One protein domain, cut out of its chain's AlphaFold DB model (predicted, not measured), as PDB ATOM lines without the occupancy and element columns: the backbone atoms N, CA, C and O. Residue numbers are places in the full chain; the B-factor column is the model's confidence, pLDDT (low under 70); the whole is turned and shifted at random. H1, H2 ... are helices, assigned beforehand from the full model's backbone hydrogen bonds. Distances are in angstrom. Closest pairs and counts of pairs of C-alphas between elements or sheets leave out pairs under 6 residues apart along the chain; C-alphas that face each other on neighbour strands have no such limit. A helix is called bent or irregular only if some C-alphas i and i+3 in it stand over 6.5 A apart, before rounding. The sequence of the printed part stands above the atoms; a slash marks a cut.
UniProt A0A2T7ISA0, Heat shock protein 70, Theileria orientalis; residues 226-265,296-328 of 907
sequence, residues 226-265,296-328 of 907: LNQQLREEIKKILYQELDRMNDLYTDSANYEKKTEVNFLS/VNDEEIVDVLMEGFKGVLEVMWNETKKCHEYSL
ATOM      1  N   LEU A 226     -30.414 -18.210 -28.883       74.56
ATOM      2  CA  LEU A 226     -30.902 -16.916 -28.407       74.56
ATOM      3  C   LEU A 226     -30.230 -16.516 -27.086       74.56
ATOM      4  O   LEU A 226     -30.010 -15.329 -26.859       74.56
ATOM      5  N   ASN A 227     -29.846 -17.484 -26.245       79.12
ATOM      6  CA  ASN A 227     -29.078 -17.199 -25.034       79.12
ATOM      7  C   ASN A 227     -27.671 -16.715 -25.381       79.12
ATOM      8  O   ASN A 227     -27.184 -15.803 -24.724       79.12
ATOM      9  N   GLN A 228     -27.035 -17.268 -26.421       86.69
ATOM     10  CA  GLN A 228     -25.750 -16.756 -26.892       86.69
ATOM     11  C   GLN A 228     -25.913 -15.342 -27.453       86.69
ATOM     12  O   GLN A 228     -25.173 -14.456 -27.058       86.69
ATOM     13  N   GLN A 229     -26.912 -15.091 -28.306       83.62
ATOM     14  CA  GLN A 229     -27.123 -13.755 -28.872       83.62
ATOM     15  C   GLN A 229     -27.428 -12.700 -27.794       83.62
ATOM     16  O   GLN A 229     -26.923 -11.582 -27.875       83.62
ATOM     17  N   LEU A 230     -28.212 -13.056 -26.770       82.38
ATOM     18  CA  LEU A 230     -28.479 -12.180 -25.631       82.38
ATOM     19  C   LEU A 230     -27.218 -11.955 -24.779       82.38
ATOM     20  O   LEU A 230     -26.954 -10.819 -24.398       82.38
ATOM     21  N   ARG A 231     -26.400 -12.993 -24.549       89.69
ATOM     22  CA  ARG A 231     -25.088 -12.869 -23.887       89.69
ATOM     23  C   ARG A 231     -24.134 -11.957 -24.657       89.69
ATOM     24  O   ARG A 231     -23.526 -11.097 -24.033       89.69
ATOM     25  N   GLU A 232     -24.027 -12.097 -25.978       89.25
ATOM     26  CA  GLU A 232     -23.160 -11.241 -26.804       89.25
ATOM     27  C   GLU A 232     -23.609  -9.771 -26.785       89.25
ATOM     28  O   GLU A 232     -22.769  -8.879 -26.679       89.25
ATOM     29  N   GLU A 233     -24.916  -9.480 -26.833       85.25
ATOM     30  CA  GLU A 233     -25.394  -8.091 -26.720       85.25
ATOM     31  C   GLU A 233     -25.241  -7.528 -25.295       85.25
ATOM     32  O   GLU A 233     -24.853  -6.369 -25.152       85.25
ATOM     33  N   ILE A 234     -25.440  -8.326 -24.235       84.62
ATOM     34  CA  ILE A 234     -25.142  -7.896 -22.854       84.62
ATOM     35  C   ILE A 234     -23.644  -7.600 -22.696       84.62
ATOM     36  O   ILE A 234     -23.299  -6.541 -22.179       84.62
ATOM     37  N   LYS A 235     -22.755  -8.470 -23.198       90.88
ATOM     38  CA  LYS A 235     -21.299  -8.233 -23.226       90.88
ATOM     39  C   LYS A 235     -20.941  -6.954 -23.968       90.88
ATOM     40  O   LYS A 235     -20.171  -6.148 -23.467       90.88
ATOM     41  N   LYS A 236     -21.522  -6.740 -25.146       88.12
ATOM     42  CA  LYS A 236     -21.282  -5.555 -25.974       88.12
ATOM     43  C   LYS A 236     -21.716  -4.257 -25.286       88.12
ATOM     44  O   LYS A 236     -20.987  -3.274 -25.371       88.12
ATOM     45  N   ILE A 237     -22.849  -4.259 -24.578       84.31
ATOM     46  CA  ILE A 237     -23.271  -3.128 -23.737       84.31
ATOM     47  C   ILE A 237     -22.297  -2.946 -22.564       84.31
ATOM     48  O   ILE A 237     -21.847  -1.831 -22.319       84.31
ATOM     49  N   LEU A 238     -21.920  -4.032 -21.879       87.62
ATOM     50  CA  LEU A 238     -20.986  -3.998 -20.753       87.62
ATOM     51  C   LEU A 238     -19.628  -3.402 -21.162       87.62
ATOM     52  O   LEU A 238     -19.177  -2.452 -20.531       87.62
ATOM     53  N   TYR A 239     -19.019  -3.888 -22.250       88.69
ATOM     54  CA  TYR A 239     -17.770  -3.341 -22.790       88.69
ATOM     55  C   TYR A 239     -17.918  -1.870 -23.209       88.69
ATOM     56  O   TYR A 239     -17.029  -1.073 -22.932       88.69
ATOM     57  N   GLN A 240     -19.051  -1.476 -23.804       87.12
ATOM     58  CA  GLN A 240     -19.280  -0.082 -24.190       87.12
ATOM     59  C   GLN A 240     -19.347   0.872 -22.982       87.12
ATOM     60  O   GLN A 240     -18.870   2.003 -23.080       87.12
ATOM     61  N   GLU A 241     -19.925   0.453 -21.852       85.44
ATOM     62  CA  GLU A 241     -19.902   1.257 -20.620       85.44
ATOM     63  C   GLU A 241     -18.539   1.182 -19.905       85.44
ATOM     64  O   GLU A 241     -18.094   2.185 -19.350       85.44
ATOM     65  N   LEU A 242     -17.835   0.043 -19.967       82.81
ATOM     66  CA  LEU A 242     -16.442  -0.103 -19.509       82.81
ATOM     67  C   LEU A 242     -15.504   0.890 -20.200       82.81
ATOM     68  O   LEU A 242     -14.749   1.585 -19.525       82.81
ATOM     69  N   ASP A 243     -15.568   0.975 -21.529       82.38
ATOM     70  CA  ASP A 243     -14.739   1.888 -22.316       82.38
ATOM     71  C   ASP A 243     -15.014   3.345 -21.918       82.38
ATOM     72  O   ASP A 243     -14.076   4.090 -21.649       82.38
ATOM     73  N   ARG A 244     -16.287   3.728 -21.727       81.69
ATOM     74  CA  ARG A 244     -16.643   5.062 -21.205       81.69
ATOM     75  C   ARG A 244     -16.102   5.323 -19.798       81.69
ATOM     76  O   ARG A 244     -15.710   6.450 -19.509       81.69
ATOM     77  N   MET A 245     -16.091   4.325 -18.910       75.88
ATOM     78  CA  MET A 245     -15.503   4.472 -17.571       75.88
ATOM     79  C   MET A 245     -13.981   4.635 -17.635       75.88
ATOM     80  O   MET A 245     -13.435   5.469 -16.914       75.88
ATOM     81  N   ASN A 246     -13.304   3.889 -18.515       80.50
ATOM     82  CA  ASN A 246     -11.870   4.045 -18.756       80.50
ATOM     83  C   ASN A 246     -11.557   5.441 -19.318       80.50
ATOM     84  O   ASN A 246     -10.663   6.107 -18.800       80.50
ATOM     85  N   ASP A 247     -12.326   5.918 -20.303       83.62
ATOM     86  CA  ASP A 247     -12.195   7.269 -20.861       83.62
ATOM     87  C   ASP A 247     -12.343   8.331 -19.754       83.62
ATOM     88  O   ASP A 247     -11.426   9.129 -19.542       83.62
ATOM     89  N   LEU A 248     -13.422   8.278 -18.959       83.12
ATOM     90  CA  LEU A 248     -13.656   9.198 -17.834       83.12
ATOM     91  C   LEU A 248     -12.539   9.151 -16.777       83.12
ATOM     92  O   LEU A 248     -12.148  10.194 -16.249       83.12
ATOM     93  N   TYR A 249     -11.997   7.968 -16.478       82.62
ATOM     94  CA  TYR A 249     -10.860   7.825 -15.568       82.62
ATOM     95  C   TYR A 249      -9.590   8.466 -16.145       82.62
ATOM     96  O   TYR A 249      -8.883   9.180 -15.431       82.62
ATOM     97  N   THR A 250      -9.315   8.281 -17.442       82.62
ATOM     98  CA  THR A 250      -8.167   8.933 -18.093       82.62
ATOM     99  C   THR A 250      -8.319  10.453 -18.151       82.62
ATOM    100  O   THR A 250      -7.344  11.159 -17.894       82.62
ATOM    101  N   ASP A 251      -9.524  10.973 -18.397       83.06
ATOM    102  CA  ASP A 251      -9.803  12.409 -18.378       83.06
ATOM    103  C   ASP A 251      -9.659  13.001 -16.968       83.06
ATOM    104  O   ASP A 251      -9.036  14.055 -16.814       83.06
ATOM    105  N   SER A 252     -10.126  12.296 -15.932       81.44
ATOM    106  CA  SER A 252      -9.912  12.679 -14.530       81.44
ATOM    107  C   SER A 252      -8.418  12.733 -14.179       81.44
ATOM    108  O   SER A 252      -7.911  13.765 -13.734       81.44
ATOM    109  N   ALA A 253      -7.662  11.676 -14.499       81.94
ATOM    110  CA  ALA A 253      -6.219  11.620 -14.263       81.94
ATOM    111  C   ALA A 253      -5.438  12.687 -15.061       81.94
ATOM    112  O   ALA A 253      -4.399  13.182 -14.612       81.94
ATOM    113  N   ASN A 254      -5.921  13.072 -16.248       83.19
ATOM    114  CA  ASN A 254      -5.366  14.177 -17.029       83.19
ATOM    115  C   ASN A 254      -5.698  15.547 -16.409       83.19
ATOM    116  O   ASN A 254      -4.856  16.451 -16.437       83.19
ATOM    117  N   TYR A 255      -6.888  15.707 -15.825       78.44
ATOM    118  CA  TYR A 255      -7.307  16.924 -15.128       78.44
ATOM    119  C   TYR A 255      -6.503  17.157 -13.839       78.44
ATOM    120  O   TYR A 255      -6.015  18.270 -13.613       78.44
ATOM    121  N   GLU A 256      -6.274  16.114 -13.037       81.31
ATOM    122  CA  GLU A 256      -5.408  16.179 -11.851       81.31
ATOM    123  C   GLU A 256      -3.976  16.581 -12.224       81.31
ATOM    124  O   GLU A 256      -3.465  17.581 -11.712       81.31
ATOM    125  N   LYS A 257      -3.364  15.910 -13.214       83.00
ATOM    126  CA  LYS A 257      -2.025  16.260 -13.732       83.00
ATOM    127  C   LYS A 257      -1.942  17.717 -14.203       83.00
ATOM    128  O   LYS A 257      -0.949  18.399 -13.947       83.00
ATOM    129  N   LYS A 258      -2.979  18.229 -14.873       80.44
ATOM    130  CA  LYS A 258      -3.043  19.632 -15.325       80.44
ATOM    131  C   LYS A 258      -3.179  20.616 -14.155       80.44
ATOM    132  O   LYS A 258      -2.622  21.714 -14.206       80.44
ATOM    133  N   THR A 259      -3.878  20.214 -13.099       79.06
ATOM    134  CA  THR A 259      -4.059  21.006 -11.876       79.06
ATOM    135  C   THR A 259      -2.760  21.074 -11.067       79.06
ATOM    136  O   THR A 259      -2.341  22.171 -10.694       79.06
ATOM    137  N   GLU A 260      -2.047  19.956 -10.893       78.62
ATOM    138  CA  GLU A 260      -0.729  19.930 -10.239       78.62
ATOM    139  C   GLU A 260       0.294  20.837 -10.937       78.62
ATOM    140  O   GLU A 260       0.983  21.615 -10.273       78.62
ATOM    141  N   VAL A 261       0.365  20.809 -12.274       76.81
ATOM    142  CA  VAL A 261       1.274  21.672 -13.053       76.81
ATOM    143  C   VAL A 261       0.981  23.163 -12.818       76.81
ATOM    144  O   VAL A 261       1.911  23.958 -12.650       76.81
ATOM    145  N   ASN A 262      -0.294  23.549 -12.721       71.12
ATOM    146  CA  ASN A 262      -0.689  24.926 -12.409       71.12
ATOM    147  C   ASN A 262      -0.345  25.338 -10.964       71.12
ATOM    148  O   ASN A 262       0.048  26.485 -10.728       71.12
ATOM    149  N   PHE A 263      -0.448  24.422  -9.994       66.88
ATOM    150  CA  PHE A 263      -0.048  24.684  -8.606       66.88
ATOM    151  C   PHE A 263       1.474  24.769  -8.429       66.88
ATOM    152  O   PHE A 263       1.949  25.639  -7.697       66.88
ATOM    153  N   LEU A 264       2.247  23.927  -9.122       62.31
ATOM    154  CA  LEU A 264       3.714  23.972  -9.099       62.31
ATOM    155  C   LEU A 264       4.249  25.269  -9.725       62.31
ATOM    156  O   LEU A 264       5.072  25.941  -9.104       62.31
ATOM    157  N   SER A 265       3.690  25.698 -10.863       65.88
ATOM    158  CA  SER A 265       4.031  26.972 -11.522       65.88
ATOM    159  C   SER A 265       3.843  28.199 -10.607       65.88
ATOM    160  O   SER A 265       4.673  29.109 -10.589       65.88
ATOM    161  N   VAL A 296     -13.247  -7.889 -12.191       76.44
ATOM    162  CA  VAL A 296     -14.214  -8.960 -11.907       76.44
ATOM    163  C   VAL A 296     -14.502  -9.694 -13.217       76.44
ATOM    164  O   VAL A 296     -14.644  -9.049 -14.254       76.44
ATOM    165  N   ASN A 297     -14.591 -11.023 -13.171       90.50
ATOM    166  CA  ASN A 297     -14.826 -11.871 -14.338       90.50
ATOM    167  C   ASN A 297     -16.070 -11.403 -15.124       90.50
ATOM    168  O   ASN A 297     -17.177 -11.370 -14.588       90.50
ATOM    169  N   ASP A 298     -15.892 -11.025 -16.388       87.62
ATOM    170  CA  ASP A 298     -16.949 -10.444 -17.220       87.62
ATOM    171  C   ASP A 298     -18.057 -11.459 -17.532       87.62
ATOM    172  O   ASP A 298     -19.237 -11.108 -17.513       87.62
ATOM    173  N   GLU A 299     -17.700 -12.735 -17.701       90.19
ATOM    174  CA  GLU A 299     -18.664 -13.839 -17.792       90.19
ATOM    175  C   GLU A 299     -19.543 -13.958 -16.533       90.19
ATOM    176  O   GLU A 299     -20.736 -14.229 -16.649       90.19
ATOM    177  N   GLU A 300     -18.997 -13.700 -15.338       90.69
ATOM    178  CA  GLU A 300     -19.738 -13.786 -14.068       90.69
ATOM    179  C   GLU A 300     -20.772 -12.657 -13.947       90.69
ATOM    180  O   GLU A 300     -21.910 -12.892 -13.539       90.69
ATOM    181  N   ILE A 301     -20.428 -11.442 -14.392       85.06
ATOM    182  CA  ILE A 301     -21.380 -10.321 -14.452       85.06
ATOM    183  C   ILE A 301     -22.485 -10.611 -15.481       85.06
ATOM    184  O   ILE A 301     -23.665 -10.373 -15.211       85.06
ATOM    185  N   VAL A 302     -22.126 -11.157 -16.648       88.69
ATOM    186  CA  VAL A 302     -23.088 -11.547 -17.692       88.69
ATOM    187  C   VAL A 302     -24.015 -12.662 -17.200       88.69
ATOM    188  O   VAL A 302     -25.215 -12.598 -17.466       88.69
ATOM    189  N   ASP A 303     -23.504 -13.649 -16.460       88.38
ATOM    190  CA  ASP A 303     -24.301 -14.716 -15.845       88.38
ATOM    191  C   ASP A 303     -25.297 -14.170 -14.813       88.38
ATOM    192  O   ASP A 303     -26.487 -14.476 -14.904       88.38
ATOM    193  N   VAL A 304     -24.854 -13.304 -13.893       88.44
ATOM    194  CA  VAL A 304     -25.727 -12.682 -12.879       88.44
ATOM    195  C   VAL A 304     -26.823 -11.826 -13.525       88.44
ATOM    196  O   VAL A 304     -27.987 -11.897 -13.121       88.44
ATOM    197  N   LEU A 305     -26.491 -11.051 -14.565       84.81
ATOM    198  CA  LEU A 305     -27.483 -10.284 -15.326       84.81
ATOM    199  C   LEU A 305     -28.472 -11.212 -16.048       84.81
ATOM    200  O   LEU A 305     -29.683 -11.006 -15.954       84.81
ATOM    201  N   MET A 306     -27.988 -12.253 -16.730       87.94
ATOM    202  CA  MET A 306     -28.831 -13.241 -17.416       87.94
ATOM    203  C   MET A 306     -29.788 -13.958 -16.454       87.94
ATOM    204  O   MET A 306     -30.962 -14.133 -16.787       87.94
ATOM    205  N   GLU A 307     -29.323 -14.348 -15.266       84.94
ATOM    206  CA  GLU A 307     -30.153 -15.001 -14.248       84.94
ATOM    207  C   GLU A 307     -31.224 -14.048 -13.696       84.94
ATOM    208  O   GLU A 307     -32.402 -14.416 -13.647       84.94
ATOM    209  N   GLY A 308     -30.866 -12.793 -13.399       85.88
ATOM    210  CA  GLY A 308     -31.818 -11.761 -12.975       85.88
ATOM    211  C   GLY A 308     -32.884 -11.437 -14.033       85.88
ATOM    212  O   GLY A 308     -34.075 -11.355 -13.721       85.88
ATOM    213  N   PHE A 309     -32.496 -11.312 -15.307       82.88
ATOM    214  CA  PHE A 309     -33.437 -11.034 -16.399       82.88
ATOM    215  C   PHE A 309     -34.325 -12.230 -16.771       82.88
ATOM    216  O   PHE A 309     -35.431 -12.022 -17.281       82.88
ATOM    217  N   LYS A 310     -33.904 -13.473 -16.490       83.25
ATOM    218  CA  LYS A 310     -34.679 -14.687 -16.803       83.25
ATOM    219  C   LYS A 310     -36.079 -14.663 -16.183       83.25
ATOM    220  O   LYS A 310     -37.048 -14.995 -16.869       83.25
ATOM    221  N   GLY A 311     -36.203 -14.213 -14.932       85.50
ATOM    222  CA  GLY A 311     -37.497 -14.092 -14.247       85.50
ATOM    223  C   GLY A 311     -38.431 -13.072 -14.909       85.50
ATOM    224  O   GLY A 311     -39.606 -13.361 -15.139       85.50
ATOM    225  N   VAL A 312     -37.903 -11.907 -15.300       79.88
ATOM    226  CA  VAL A 312     -38.668 -10.859 -16.004       79.88
ATOM    227  C   VAL A 312     -39.148 -11.362 -17.368       79.88
ATOM    228  O   VAL A 312     -40.322 -11.214 -17.710       79.88
ATOM    229  N   LEU A 313     -38.260 -12.014 -18.123       74.12
ATOM    230  CA  LEU A 313     -38.576 -12.638 -19.408       74.12
ATOM    231  C   LEU A 313     -39.681 -13.693 -19.285       74.12
ATOM    232  O   LEU A 313     -40.586 -13.728 -20.116       74.12
ATOM    233  N   GLU A 314     -39.643 -14.533 -18.248       80.19
ATOM    234  CA  GLU A 314     -40.652 -15.570 -18.029       80.19
ATOM    235  C   GLU A 314     -42.024 -14.977 -17.663       80.19
ATOM    236  O   GLU A 314     -43.047 -15.433 -18.181       80.19
ATOM    237  N   VAL A 315     -42.070 -13.908 -16.860       82.69
ATOM    238  CA  VAL A 315     -43.313 -13.161 -16.594       82.69
ATOM    239  C   VAL A 315     -43.858 -12.533 -17.883       82.69
ATOM    240  O   VAL A 315     -45.024 -12.745 -18.218       82.69
ATOM    241  N   MET A 316     -43.024 -11.831 -18.658       72.62
ATOM    242  CA  MET A 316     -43.436 -11.225 -19.933       72.62
ATOM    243  C   MET A 316     -43.921 -12.266 -20.950       72.62
ATOM    244  O   MET A 316     -44.906 -12.031 -21.655       72.62
ATOM    245  N   TRP A 317     -43.263 -13.425 -21.016       77.38
ATOM    246  CA  TRP A 317     -43.672 -14.555 -21.845       77.38
ATOM    247  C   TRP A 317     -45.034 -15.108 -21.417       77.38
ATOM    248  O   TRP A 317     -45.907 -15.311 -22.260       77.38
ATOM    249  N   ASN A 318     -45.252 -15.294 -20.114       78.69
ATOM    250  CA  ASN A 318     -46.512 -15.801 -19.576       78.69
ATOM    251  C   ASN A 318     -47.678 -14.815 -19.773       78.69
ATOM    252  O   ASN A 318     -48.761 -15.244 -20.172       78.69
ATOM    253  N   GLU A 319     -47.473 -13.506 -19.598       76.56
ATOM    254  CA  GLU A 319     -48.495 -12.496 -19.920       76.56
ATOM    255  C   GLU A 319     -48.765 -12.406 -21.429       76.56
ATOM    256  O   GLU A 319     -49.921 -12.365 -21.859       76.56
ATOM    257  N   THR A 320     -47.722 -12.487 -22.261       69.81
ATOM    258  CA  THR A 320     -47.877 -12.548 -23.724       69.81
ATOM    259  C   THR A 320     -48.666 -13.792 -24.133       69.81
ATOM    260  O   THR A 320     -49.554 -13.696 -24.982       69.81
ATOM    261  N   LYS A 321     -48.404 -14.940 -23.497       73.06
ATOM    262  CA  LYS A 321     -49.123 -16.200 -23.714       73.06
ATOM    263  C   LYS A 321     -50.590 -16.090 -23.309       73.06
ATOM    264  O   LYS A 321     -51.429 -16.471 -24.115       73.06
ATOM    265  N   LYS A 322     -50.918 -15.496 -22.153       71.50
ATOM    266  CA  LYS A 322     -52.313 -15.192 -21.765       71.50
ATOM    267  C   LYS A 322     -53.008 -14.318 -22.817       71.50
ATOM    268  O   LYS A 322     -54.115 -14.629 -23.242       71.50
ATOM    269  N   CYS A 323     -52.343 -13.268 -23.306       58.38
ATOM    270  CA  CYS A 323     -52.890 -12.404 -24.362       58.38
ATOM    271  C   CYS A 323     -53.110 -13.143 -25.702       58.38
ATOM    272  O   CYS A 323     -54.040 -12.816 -26.443       58.38
ATOM    273  N   HIS A 324     -52.282 -14.144 -26.017       56.97
ATOM    274  CA  HIS A 324     -52.434 -14.987 -27.212       56.97
ATOM    275  C   HIS A 324     -53.469 -16.104 -27.030       56.97
ATOM    276  O   HIS A 324     -54.170 -16.442 -27.976       56.97
ATOM    277  N   GLU A 325     -53.652 -16.631 -25.818       49.19
ATOM    278  CA  GLU A 325     -54.690 -17.624 -25.509       49.19
ATOM    279  C   GLU A 325     -56.104 -17.066 -25.769       49.19
ATOM    280  O   GLU A 325     -56.978 -17.788 -26.248       49.19
ATOM    281  N   TYR A 326     -56.294 -15.753 -25.586       47.34
ATOM    282  CA  TYR A 326     -57.519 -15.036 -25.961       47.34
ATOM    283  C   TYR A 326     -57.562 -14.521 -27.412       47.34
ATOM    284  O   TYR A 326     -58.582 -13.955 -27.809       47.34
ATOM    285  N   SER A 327     -56.514 -14.696 -28.229       49.50
ATOM    286  CA  SER A 327     -56.494 -14.179 -29.604       49.50
ATOM    287  C   SER A 327     -56.136 -15.222 -30.673       49.50
ATOM    288  O   SER A 327     -55.044 -15.769 -30.752       49.50
ATOM    289  N   LEU A 328     -57.093 -15.411 -31.586       46.78
ATOM    290  CA  LEU A 328     -57.000 -16.139 -32.859       46.78
ATOM    291  C   LEU A 328     -56.823 -17.667 -32.786       46.78
ATOM    292  O   LEU A 328     -57.595 -18.345 -33.460       46.78
TER     293      LEU A 328
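AT A GLANCE: This is residues 226 to 265 and 296 to 328 of the 907 residues of the protein "Heat shock protein 70" of Theileria orientalis (UniProt A0A2T7ISA0). Two long helices, H1 and H2, meet near their first ends as a wide-open V, and from that one meeting place each runs off as a free arm, with a kink in H2. Residues 240 to 265 and 307 to 328 stand free, and these two arms make the length. The printed part has 73 residues with two named helices, H1 then H2, and no named strand; its class is all helix. It is extended, with a radius of gyration of the C-alphas of 21.8 A, and the C-alphas span 77 by 24 by 16 A.

IN THESE COORDINATES: Find C-alpha 226 at (-30.902, -16.916, -28.407); there H1, residues 226 to 265, begins, and it runs 58.6 A from first to last C-alpha, to C-alpha 265 at (4.031, 26.972, -11.522). After the cut, go to C-alpha 298 at (-16.949, -10.444, -17.220), where H2, residues 298 to 325, begins; it runs 39.3 A. Near residue 310 you will find its kink of 31 degrees; H2 is neither bent nor irregular, but only just: C-alphas 308 and 311 are 6.3 A apart.

HOW THE PARTS SIT: Look at Arg 231 and Val 302, whose C-alphas, 6.6 A apart, are the closest of H1 and H2. The helices touch there, H1 with residues 231 to 235 alone and H2 with residues 298 to 306 alone. They run opposite ways at a steep tilt of 46 degrees. Each O i to N i+4 pair is within hydrogen-bond range in H1; in H2 it is 22 of 24.

THE WHOLE: The two C-alphas farthest apart are those of Ser 265 and Leu 328, 77.7 A. Residues 266 to 295 are not printed, and C-alphas 265 and 296 stand 40.3 A apart across this cut, which lies in the link from H1 to H2. The mean pLDDT of the printed part is 79.2; look for values under 70 at residues 263 to 265, residue 320 and residues 323 to 328.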